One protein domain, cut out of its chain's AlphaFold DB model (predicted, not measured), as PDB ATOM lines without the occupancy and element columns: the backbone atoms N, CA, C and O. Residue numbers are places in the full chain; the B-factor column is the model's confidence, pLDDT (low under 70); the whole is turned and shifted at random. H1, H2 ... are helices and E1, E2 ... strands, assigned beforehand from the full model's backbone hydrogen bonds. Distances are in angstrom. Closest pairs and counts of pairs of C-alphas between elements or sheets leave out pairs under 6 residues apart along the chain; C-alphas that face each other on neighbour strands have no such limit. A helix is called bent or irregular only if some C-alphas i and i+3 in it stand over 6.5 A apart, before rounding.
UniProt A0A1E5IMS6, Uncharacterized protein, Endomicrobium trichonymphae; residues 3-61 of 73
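Overview. This is residues 3 to 61 of the 73 residues of an uncharacterized protein of Endomicrobium trichonymphae (UniProt A0A1E5IMS6). A twisted hairpin of two strands, E1 and E2, is joined at one end by a long looped arm of chain, residues 3 to 21, which runs out and folds back on itself; a single helix, H1, lies at the other end of the longest axis, reached by a long link. The arm's first residues, 3 to 4, pair with the beginning of E1, and residues 10 to 11 pair with residues 17 to 18 where the arm doubles back. The printed part has 59 residues, with two named strands and one named helix in the order E1, E2, H1; the two strands make one antiparallel sheet, order E1 - E2. The class is mixed, helices and strands, with under half of the residues in named elements. The whole is compact, with a radius of gyration of the C-alphas of 11.7 A and spans of 32 by 24 by 16 A.

Along the chain. The printed part begins at Leu 3, whose C-alpha is at (-22.356, -7.106, -16.340), and residues 3 to 21 hold no named element. E1 is residues 22 to 27, 14.6 A from first to last C-alpha, and begins with C-alpha 22 at (-21.415, -10.865, -20.968). E2 is residues 31 to 37, 17.0 A long, and is the longest strand by residues. H1 is residues 49 to 59, 14.9 A long, and ends with C-alpha 59 at (-31.369, -2.820, -20.039).

Arrangement. Residues 3 to 4 pair with residues 22 to 23 of E1, antiparallel. Residues 10 to 11 pair with residues 17 to 18, also antiparallel. E1 and E2 are a hairpin of antiparallel neighbours, with 142 degrees between their N-to-C directions. The C-alphas of His 24 and Ala 35, which face each other, are 4.2 A apart. N 25 and O 34 are within hydrogen-bond range at 2.8 A, and N 36 and O 23 at 2.9 A. H1 and E1 are apart. In H1 every O i to N i+4 pair is within hydrogen-bond range, and the helix is not bent.

Size, cuts and confidence. The two C-alphas farthest apart are those of Gly 29 and Asn 48, at 33.7 A. The first and last printed C-alphas, those of Leu 3 and Asn 61, are 14.4 A apart. The link from E1 to E2, with 3 residues, is tight; the link from E2 to H1, with 11 residues, is long. The printed part has no cut. The mean pLDDT of the printed part is 95.3, and no printed residue is under 70.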
ATOM      1  N   LEU A   3     -23.036  -7.293 -15.068       96.44
ATOM      2  CA  LEU A   3     -22.356  -7.106 -16.340       96.44
ATOM      3  C   LEU A   3     -20.849  -7.209 -16.131       96.44
ATOM      4  O   LEU A   3     -20.300  -6.454 -15.331       96.44
ATOM      5  N   ASP A   4     -20.214  -8.073 -16.914       96.19
ATOM      6  CA  ASP A   4     -18.764  -8.147 -17.041       96.19
ATOM      7  C   ASP A   4     -18.347  -7.598 -18.411       96.19
ATOM      8  O   ASP A   4     -18.963  -7.906 -19.434       96.19
ATOM      9  N   ILE A   5     -17.304  -6.764 -18.432       95.19
ATOM     10  CA  ILE A   5     -16.740  -6.157 -19.646       95.19
ATOM     11  C   ILE A   5     -15.262  -6.509 -19.718       95.19
ATOM     12  O   ILE A   5     -14.530  -6.279 -18.755       95.19
ATOM     13  N   ASN A   6     -14.814  -7.020 -20.867       93.38
ATOM     14  CA  ASN A   6     -13.425  -7.441 -21.088       93.38
ATOM     15  C   ASN A   6     -12.909  -8.471 -20.060       93.38
ATOM     16  O   ASN A   6     -11.714  -8.522 -19.771       93.38
ATOM     17  N   ALA A   7     -13.802  -9.292 -19.513       94.00
ATOM     18  CA  ALA A   7     -13.460 -10.402 -18.641       94.00
ATOM     19  C   ALA A   7     -12.904 -11.595 -19.437       94.00
ATOM     20  O   ALA A   7     -12.970 -11.650 -20.668       94.00
ATOM     21  N   THR A   8     -12.355 -12.578 -18.725       95.88
ATOM     22  CA  THR A   8     -11.929 -13.841 -19.335       95.88
ATOM     23  C   THR A   8     -13.153 -14.585 -19.892       95.88
ATOM     24  O   THR A   8     -14.115 -14.787 -19.146       95.88
ATOM     25  N   PRO A   9     -13.130 -15.023 -21.167       96.50
ATOM     26  CA  PRO A   9     -14.153 -15.911 -21.712       96.50
ATOM     27  C   PRO A   9     -14.289 -17.178 -20.867       96.50
ATOM     28  O   PRO A   9     -13.300 -17.686 -20.331       96.50
ATOM     29  N   HIS A  10     -15.502 -17.699 -20.742       96.88
ATOM     30  CA  HIS A  10     -15.748 -18.898 -19.947       96.88
ATOM     31  C   HIS A  10     -16.896 -19.723 -20.516       96.88
ATOM     32  O   HIS A  10     -17.690 -19.257 -21.329       96.88
ATOM     33  N   ARG A  11     -16.991 -20.967 -20.051       98.06
ATOM     34  CA  ARG A  11     -18.029 -21.904 -20.464       98.06
ATOM     35  C   ARG A  11     -19.148 -21.960 -19.431       98.06
ATOM     36  O   ARG A  11     -18.887 -22.170 -18.245       98.06
ATOM     37  N   ASN A  12     -20.386 -21.841 -19.896       97.62
ATOM     38  CA  ASN A  12     -21.580 -22.027 -19.080       97.62
ATOM     39  C   ASN A  12     -21.779 -23.496 -18.648       97.62
ATOM     40  O   ASN A  12     -21.256 -24.418 -19.280       97.62
ATOM     41  N   PRO A  13     -22.635 -23.750 -17.636       97.25
ATOM     42  CA  PRO A  13     -23.051 -25.100 -17.244       97.25
ATOM     43  C   PRO A  13     -23.708 -25.932 -18.359       97.25
ATOM     44  O   PRO A  13     -23.689 -27.159 -18.288       97.25
ATOM     45  N   ASP A  14     -24.275 -25.295 -19.388       96.44
ATOM     46  CA  ASP A  14     -24.849 -25.958 -20.569       96.44
ATOM     47  C   ASP A  14     -23.844 -26.150 -21.720       96.44
ATOM     48  O   ASP A  14     -24.221 -26.539 -22.824       96.44
ATOM     49  N   ASN A  15     -22.553 -25.960 -21.438       96.88
ATOM     50  CA  ASN A  15     -21.415 -26.103 -22.348       96.88
ATOM     51  C   ASN A  15     -21.304 -25.055 -23.463       96.88
ATOM     52  O   ASN A  15     -20.437 -25.198 -24.326       96.88
ATOM     53  N   ILE A  16     -22.122 -24.002 -23.440       97.19
ATOM     54  CA  ILE A  16     -21.982 -22.876 -24.368       97.19
ATOM     55  C   ILE A  16     -20.807 -21.995 -23.919       97.19
ATOM     56  O   ILE A  16     -20.695 -21.651 -22.743       97.19
ATOM     57  N   GLU A  17     -19.918 -21.657 -24.854       97.75
ATOM     58  CA  GLU A  17     -18.839 -20.685 -24.637       97.75
ATOM     59  C   GLU A  17     -19.402 -19.264 -24.638       97.75
ATOM     60  O   GLU A  17     -20.227 -18.924 -25.484       97.75
ATOM     61  N   ILE A  18     -18.926 -18.445 -23.706       97.69
ATOM     62  CA  ILE A  18     -19.336 -17.058 -23.511       97.69
ATOM     63  C   ILE A  18     -18.128 -16.152 -23.716       97.69
ATOM     64  O   ILE A  18     -17.033 -16.419 -23.211       97.69
ATOM     65  N   GLY A  19     -18.336 -15.079 -24.475       95.88
ATOM     66  CA  GLY A  19     -17.320 -14.102 -24.822       95.88
ATOM     67  C   GLY A  19     -16.817 -13.284 -23.634       95.88
ATOM     68  O   GLY A  19     -17.221 -13.437 -22.482       95.88
ATOM     69  N   ASN A  20     -15.906 -12.363 -23.928       95.25
ATOM     70  CA  ASN A  20     -15.261 -11.505 -22.935       95.25
ATOM     71  C   ASN A  20     -16.199 -10.466 -22.290       95.25
ATOM     72  O   ASN A  20     -15.908  -9.988 -21.197       95.25
ATOM     73  N   SER A  21     -17.309 -10.112 -22.940       96.19
ATOM     74  CA  SER A  21     -18.304  -9.180 -22.400       96.19
ATOM     75  C   SER A  21     -19.675  -9.848 -22.373       96.19
ATOM     76  O   SER A  21     -20.209 -10.212 -23.422       96.19
ATOM     77  N   HIS A  22     -20.236 -10.026 -21.179       97.31
ATOM     78  CA  HIS A  22     -21.415 -10.865 -20.968       97.31
ATOM     79  C   HIS A  22     -22.228 -10.453 -19.737       97.31
ATOM     80  O   HIS A  22     -21.748  -9.773 -18.828       97.31
ATOM     81  N   LEU A  23     -23.492 -10.878 -19.715       97.25
ATOM     82  CA  LEU A  23     -24.432 -10.655 -18.623       97.25
ATOM     83  C   LEU A  23     -24.670 -11.953 -17.863       97.25
ATOM     84  O   LEU A  23     -25.194 -12.911 -18.432       97.25
ATOM     85  N   HIS A  24     -24.387 -11.959 -16.566       96.62
ATOM     86  CA  HIS A  24     -24.770 -13.065 -15.691       96.62
ATOM     87  C   HIS A  24     -26.228 -12.934 -15.300       96.62
ATOM     88  O   HIS A  24     -26.669 -11.902 -14.779       96.62
ATOM     89  N   MET A  25     -26.995 -13.989 -15.536       94.62
ATOM     90  CA  MET A  25     -28.427 -14.027 -15.296       94.62
ATOM     91  C   MET A  25     -28.773 -15.175 -14.363       94.62
ATOM     92  O   MET A  25     -28.203 -16.259 -14.440       94.62
ATOM     93  N   HIS A  26     -29.773 -14.948 -13.513       94.75
ATOM     94  CA  HIS A  26     -30.348 -16.060 -12.780       94.75
ATOM     95  C   HIS A  26     -31.137 -16.941 -13.751       94.75
ATOM     96  O   HIS A  26     -32.070 -16.459 -14.399       94.75
ATOM     97  N   ARG A  27     -30.778 -18.222 -13.839       94.75
ATOM     98  CA  ARG A  27     -31.502 -19.230 -14.620       94.75
ATOM     99  C   ARG A  27     -31.812 -20.422 -13.726       94.75
ATOM    100  O   ARG A  27     -30.916 -20.971 -13.085       94.75
ATOM    101  N   GLU A  28     -33.082 -20.817 -13.679       96.06
ATOM    102  CA  GLU A  28     -33.520 -21.972 -12.890       96.06
ATOM    103  C   GLU A  28     -32.695 -23.217 -13.259       96.06
ATOM    104  O   GLU A  28     -32.442 -23.482 -14.434       96.06
ATOM    105  N   GLY A  29     -32.210 -23.938 -12.244       95.50
ATOM    106  CA  GLY A  29     -31.296 -25.076 -12.405       95.50
ATOM    107  C   GLY A  29     -29.806 -24.721 -12.510       95.50
ATOM    108  O   GLY A  29     -28.971 -25.582 -12.247       95.50
ATOM    109  N   PHE A  30     -29.451 -23.467 -12.812       94.38
ATOM    110  CA  PHE A  30     -28.055 -23.006 -12.918       94.38
ATOM    111  C   PHE A  30     -27.691 -21.883 -11.941       94.38
ATOM    112  O   PHE A  30     -26.518 -21.520 -11.830       94.38
ATOM    113  N   SER A  31     -28.674 -21.370 -11.198       92.69
ATOM    114  CA  SER A  31     -28.514 -20.240 -10.285       92.69
ATOM    115  C   SER A  31     -27.901 -19.043 -11.015       92.69
ATOM    116  O   SER A  31     -28.432 -18.623 -12.036       92.69
ATOM    117  N   ASP A  32     -26.817 -18.480 -10.500       91.12
ATOM    118  CA  ASP A  32     -26.104 -17.314 -11.010       91.12
ATOM    119  C   ASP A  32     -24.886 -17.672 -11.881       91.12
ATOM    120  O   ASP A  32     -24.121 -16.793 -12.254       91.12
ATOM    121  N   LYS A  33     -24.712 -18.953 -12.234       94.50
ATOM    122  CA  LYS A  33     -23.586 -19.444 -13.051       94.50
ATOM    123  C   LYS A  33     -23.843 -19.389 -14.555       94.50
ATOM    124  O   LYS A  33     -23.065 -19.950 -15.320       94.50
ATOM    125  N   TYR A  34     -24.975 -18.833 -14.973       97.25
ATOM    126  CA  TYR A  34     -25.372 -18.778 -16.371       97.25
ATOM    127  C   TYR A  34     -25.201 -17.362 -16.909       97.25
ATOM    128  O   TYR A  34     -25.781 -16.419 -16.368       97.25
ATOM    129  N   ALA A  35     -24.462 -17.224 -18.002       97.75
ATOM    130  CA  ALA A  35     -24.270 -15.957 -18.683       97.75
ATOM    131  C   ALA A  35     -24.799 -15.986 -20.122       97.75
ATOM    132  O   ALA A  35     -24.972 -17.041 -20.731       97.75
ATOM    133  N   ILE A  36     -25.064 -14.806 -20.669       96.94
ATOM    134  CA  ILE A  36     -25.294 -14.600 -22.101       96.94
ATOM    135  C   ILE A  36     -24.285 -13.587 -22.621       96.94
ATOM    136  O   ILE A  36     -23.934 -12.655 -21.894       96.94
ATOM    137  N   ASP A  37     -23.858 -13.732 -23.875       97.19
ATOM    138  CA  ASP A  37     -23.104 -12.673 -24.545       97.19
ATOM    139  C   ASP A  37     -23.862 -11.347 -24.473       97.19
ATOM    140  O   ASP A  37     -25.099 -11.299 -24.447       97.19
ATOM    141  N   ILE A  38     -23.105 -10.253 -24.431       95.94
ATOM    142  CA  ILE A  38     -23.686  -8.919 -24.384       95.94
ATOM    143  C   ILE A  38     -24.603  -8.690 -25.605       95.94
ATOM    144  O   ILE A  38     -24.188  -8.900 -26.749       95.94
ATOM    145  N   PRO A  39     -25.867  -8.268 -25.406       95.44
ATOM    146  CA  PRO A  39     -26.791  -8.047 -26.511       95.44
ATOM    147  C   PRO A  39     -26.405  -6.768 -27.263       95.44
ATOM    148  O   PRO A  39     -26.783  -5.661 -26.882       95.44
ATOM    149  N   MET A  40     -25.626  -6.912 -28.337       93.62
ATOM    150  CA  MET A  40     -25.073  -5.790 -29.113       93.62
ATOM    151  C   MET A  40     -26.138  -4.887 -29.759       93.62
ATOM    152  O   MET A  40     -25.836  -3.768 -30.157       93.62
ATOM    153  N   ASP A  41     -27.398  -5.323 -29.841       95.94
ATOM    154  CA  ASP A  41     -28.526  -4.485 -30.266       95.94
ATOM    155  C   ASP A  41     -29.037  -3.541 -29.156       95.94
ATOM    156  O   ASP A  41     -29.844  -2.645 -29.418       95.94
ATOM    157  N   LYS A  42     -28.593  -3.741 -27.909       96.81
ATOM    158  CA  LYS A  42     -28.939  -2.933 -26.727       96.81
ATOM    159  C   LYS A  42     -27.763  -2.132 -26.173       96.81
ATOM    160  O   LYS A  42     -28.000  -1.137 -25.494       96.81
ATOM    161  N   PHE A  43     -26.531  -2.543 -26.464       96.75
ATOM    162  CA  PHE A  43     -25.305  -1.883 -26.015       96.75
ATOM    163  C   PHE A  43     -24.627  -1.177 -27.186       96.75
ATOM    164  O   PHE A  43     -24.155  -1.822 -28.118       96.75
ATOM    165  N   SER A  44     -24.590   0.155 -27.136       95.50
ATOM    166  CA  SER A  44     -24.162   0.978 -28.276       95.50
ATOM    167  C   SER A  44     -22.643   1.052 -28.464       95.50
ATOM    168  O   SER A  44     -22.173   1.085 -29.599       95.50
ATOM    169  N   ASP A  45     -21.880   1.064 -27.369       94.50
ATOM    170  CA  ASP A  45     -20.415   1.085 -27.391       94.50
ATOM    171  C   ASP A  45     -19.847   0.444 -26.120       94.50
ATOM    172  O   ASP A  45     -19.750   1.085 -25.075       94.50
ATOM    173  N   VAL A  46     -19.447  -0.826 -26.230       93.56
ATOM    174  CA  VAL A  46     -18.909  -1.615 -25.110       93.56
ATOM    175  C   VAL A  46     -17.513  -1.169 -24.658       93.56
ATOM    176  O   VAL A  46     -17.092  -1.520 -23.557       93.56
ATOM    177  N   ASN A  47     -16.804  -0.373 -25.469       92.38
ATOM    178  CA  ASN A  47     -15.480   0.161 -25.134       92.38
ATOM    179  C   ASN A  47     -15.562   1.481 -24.354       92.38
ATOM    180  O   ASN A  47     -14.577   1.909 -23.750       92.38
ATOM    181  N   ASN A  48     -16.730   2.125 -24.331       92.50
ATOM    182  CA  ASN A  48     -16.984   3.325 -23.549       92.50
ATOM    183  C   ASN A  48     -17.684   2.951 -22.240       92.50
ATOM    184  O   ASN A  48     -18.901   2.807 -22.191       92.50
ATOM    185  N   LEU A  49     -16.916   2.844 -21.153       91.25
ATOM    186  CA  LEU A  49     -17.421   2.391 -19.851       91.25
ATOM    187  C   LEU A  49     -18.649   3.178 -19.363       91.25
ATOM    188  O   LEU A  49     -19.598   2.593 -18.840       91.25
ATOM    189  N   LYS A  50     -18.666   4.502 -19.568       90.88
ATOM    190  CA  LYS A  50     -19.808   5.345 -19.192       90.88
ATOM    191  C   LYS A  50     -21.048   5.004 -20.014       90.88
ATOM    192  O   LYS A  50     -22.135   4.888 -19.449       90.88
ATOM    193  N   GLN A  51     -20.894   4.852 -21.327       92.75
ATOM    194  CA  GLN A  51     -22.000   4.503 -22.215       92.75
ATOM    195  C   GLN A  51     -22.514   3.087 -21.933       92.75
ATOM    196  O   GLN A  51     -23.717   2.899 -21.778       92.75
ATOM    197  N   THR A  52     -21.610   2.124 -21.761       94.75
ATOM    198  CA  THR A  52     -21.914   0.752 -21.348       94.75
ATOM    199  C   THR A  52     -22.720   0.710 -20.057       94.75
ATOM    200  O   THR A  52     -23.729   0.012 -19.980       94.75
ATOM    201  N   PHE A  53     -22.321   1.488 -19.048       93.62
ATOM    202  CA  PHE A  53     -23.054   1.567 -17.790       93.62
ATOM    203  C   PHE A  53     -24.459   2.153 -17.985       93.62
ATOM    204  O   PHE A  53     -25.431   1.583 -17.497       93.62
ATOM    205  N   ILE A  54     -24.597   3.241 -18.751       93.19
ATOM    206  CA  ILE A  54     -25.909   3.818 -19.092       93.19
ATOM    207  C   ILE A  54     -26.801   2.786 -19.793       93.19
ATOM    208  O   ILE A  54     -27.976   2.650 -19.446       93.19
ATOM    209  N   ASP A  55     -26.265   2.063 -20.772       95.44
ATOM    210  CA  ASP A  55     -27.018   1.069 -21.533       95.44
ATOM    211  C   ASP A  55     -27.387  -0.144 -20.668       95.44
ATOM    212  O   ASP A  55     -28.511  -0.635 -20.764       95.44
ATOM    213  N   PHE A  56     -26.532  -0.541 -19.721       95.75
ATOM    214  CA  PHE A  56     -26.861  -1.547 -18.711       95.75
ATOM    215  C   PHE A  56     -28.015  -1.112 -17.797       95.75
ATOM    216  O   PHE A  56     -28.934  -1.897 -17.552       95.75
ATOM    217  N   LEU A  57     -28.024   0.143 -17.329       94.56
ATOM    218  CA  LEU A  57     -29.131   0.675 -16.524       94.56
ATOM    219  C   LEU A  57     -30.448   0.658 -17.317       94.56
ATOM    220  O   LEU A  57     -31.477   0.216 -16.801       94.56
ATOM    221  N   LYS A  58     -30.414   1.073 -18.591       94.44
ATOM    222  CA  LYS A  58     -31.579   0.990 -19.491       94.44
ATOM    223  C   LYS A  58     -32.025  -0.456 -19.711       94.44
ATOM    224  O   LYS A  58     -33.226  -0.715 -19.699       94.44
ATOM    225  N   TYR A  59     -31.087  -1.389 -19.889       95.69
ATOM    226  CA  TYR A  59     -31.369  -2.820 -20.039       95.69
ATOM    227  C   TYR A  59     -32.059  -3.391 -18.792       95.69
ATOM    228  O   TYR A  59     -33.028  -4.137 -18.903       95.69
ATOM    229  N   CYS A  60     -31.650  -2.943 -17.602       94.69
ATOM    230  CA  CYS A  60     -32.317  -3.237 -16.332       94.69
ATOM    231  C   CYS A  60     -33.673  -2.525 -16.156       94.69
ATOM    232  O   CYS A  60     -34.284  -2.625 -15.092       94.69
ATOM    233  N   ASN A  61     -34.150  -1.792 -17.169       94.69
ATOM    234  CA  ASN A  61     -35.366  -0.979 -17.144       94.69
ATOM    235  C   ASN A  61     -35.372   0.086 -16.027       94.69
ATOM    236  O   ASN A  61     -36.436   0.501 -15.558       94.69
TER     237      ASN A  61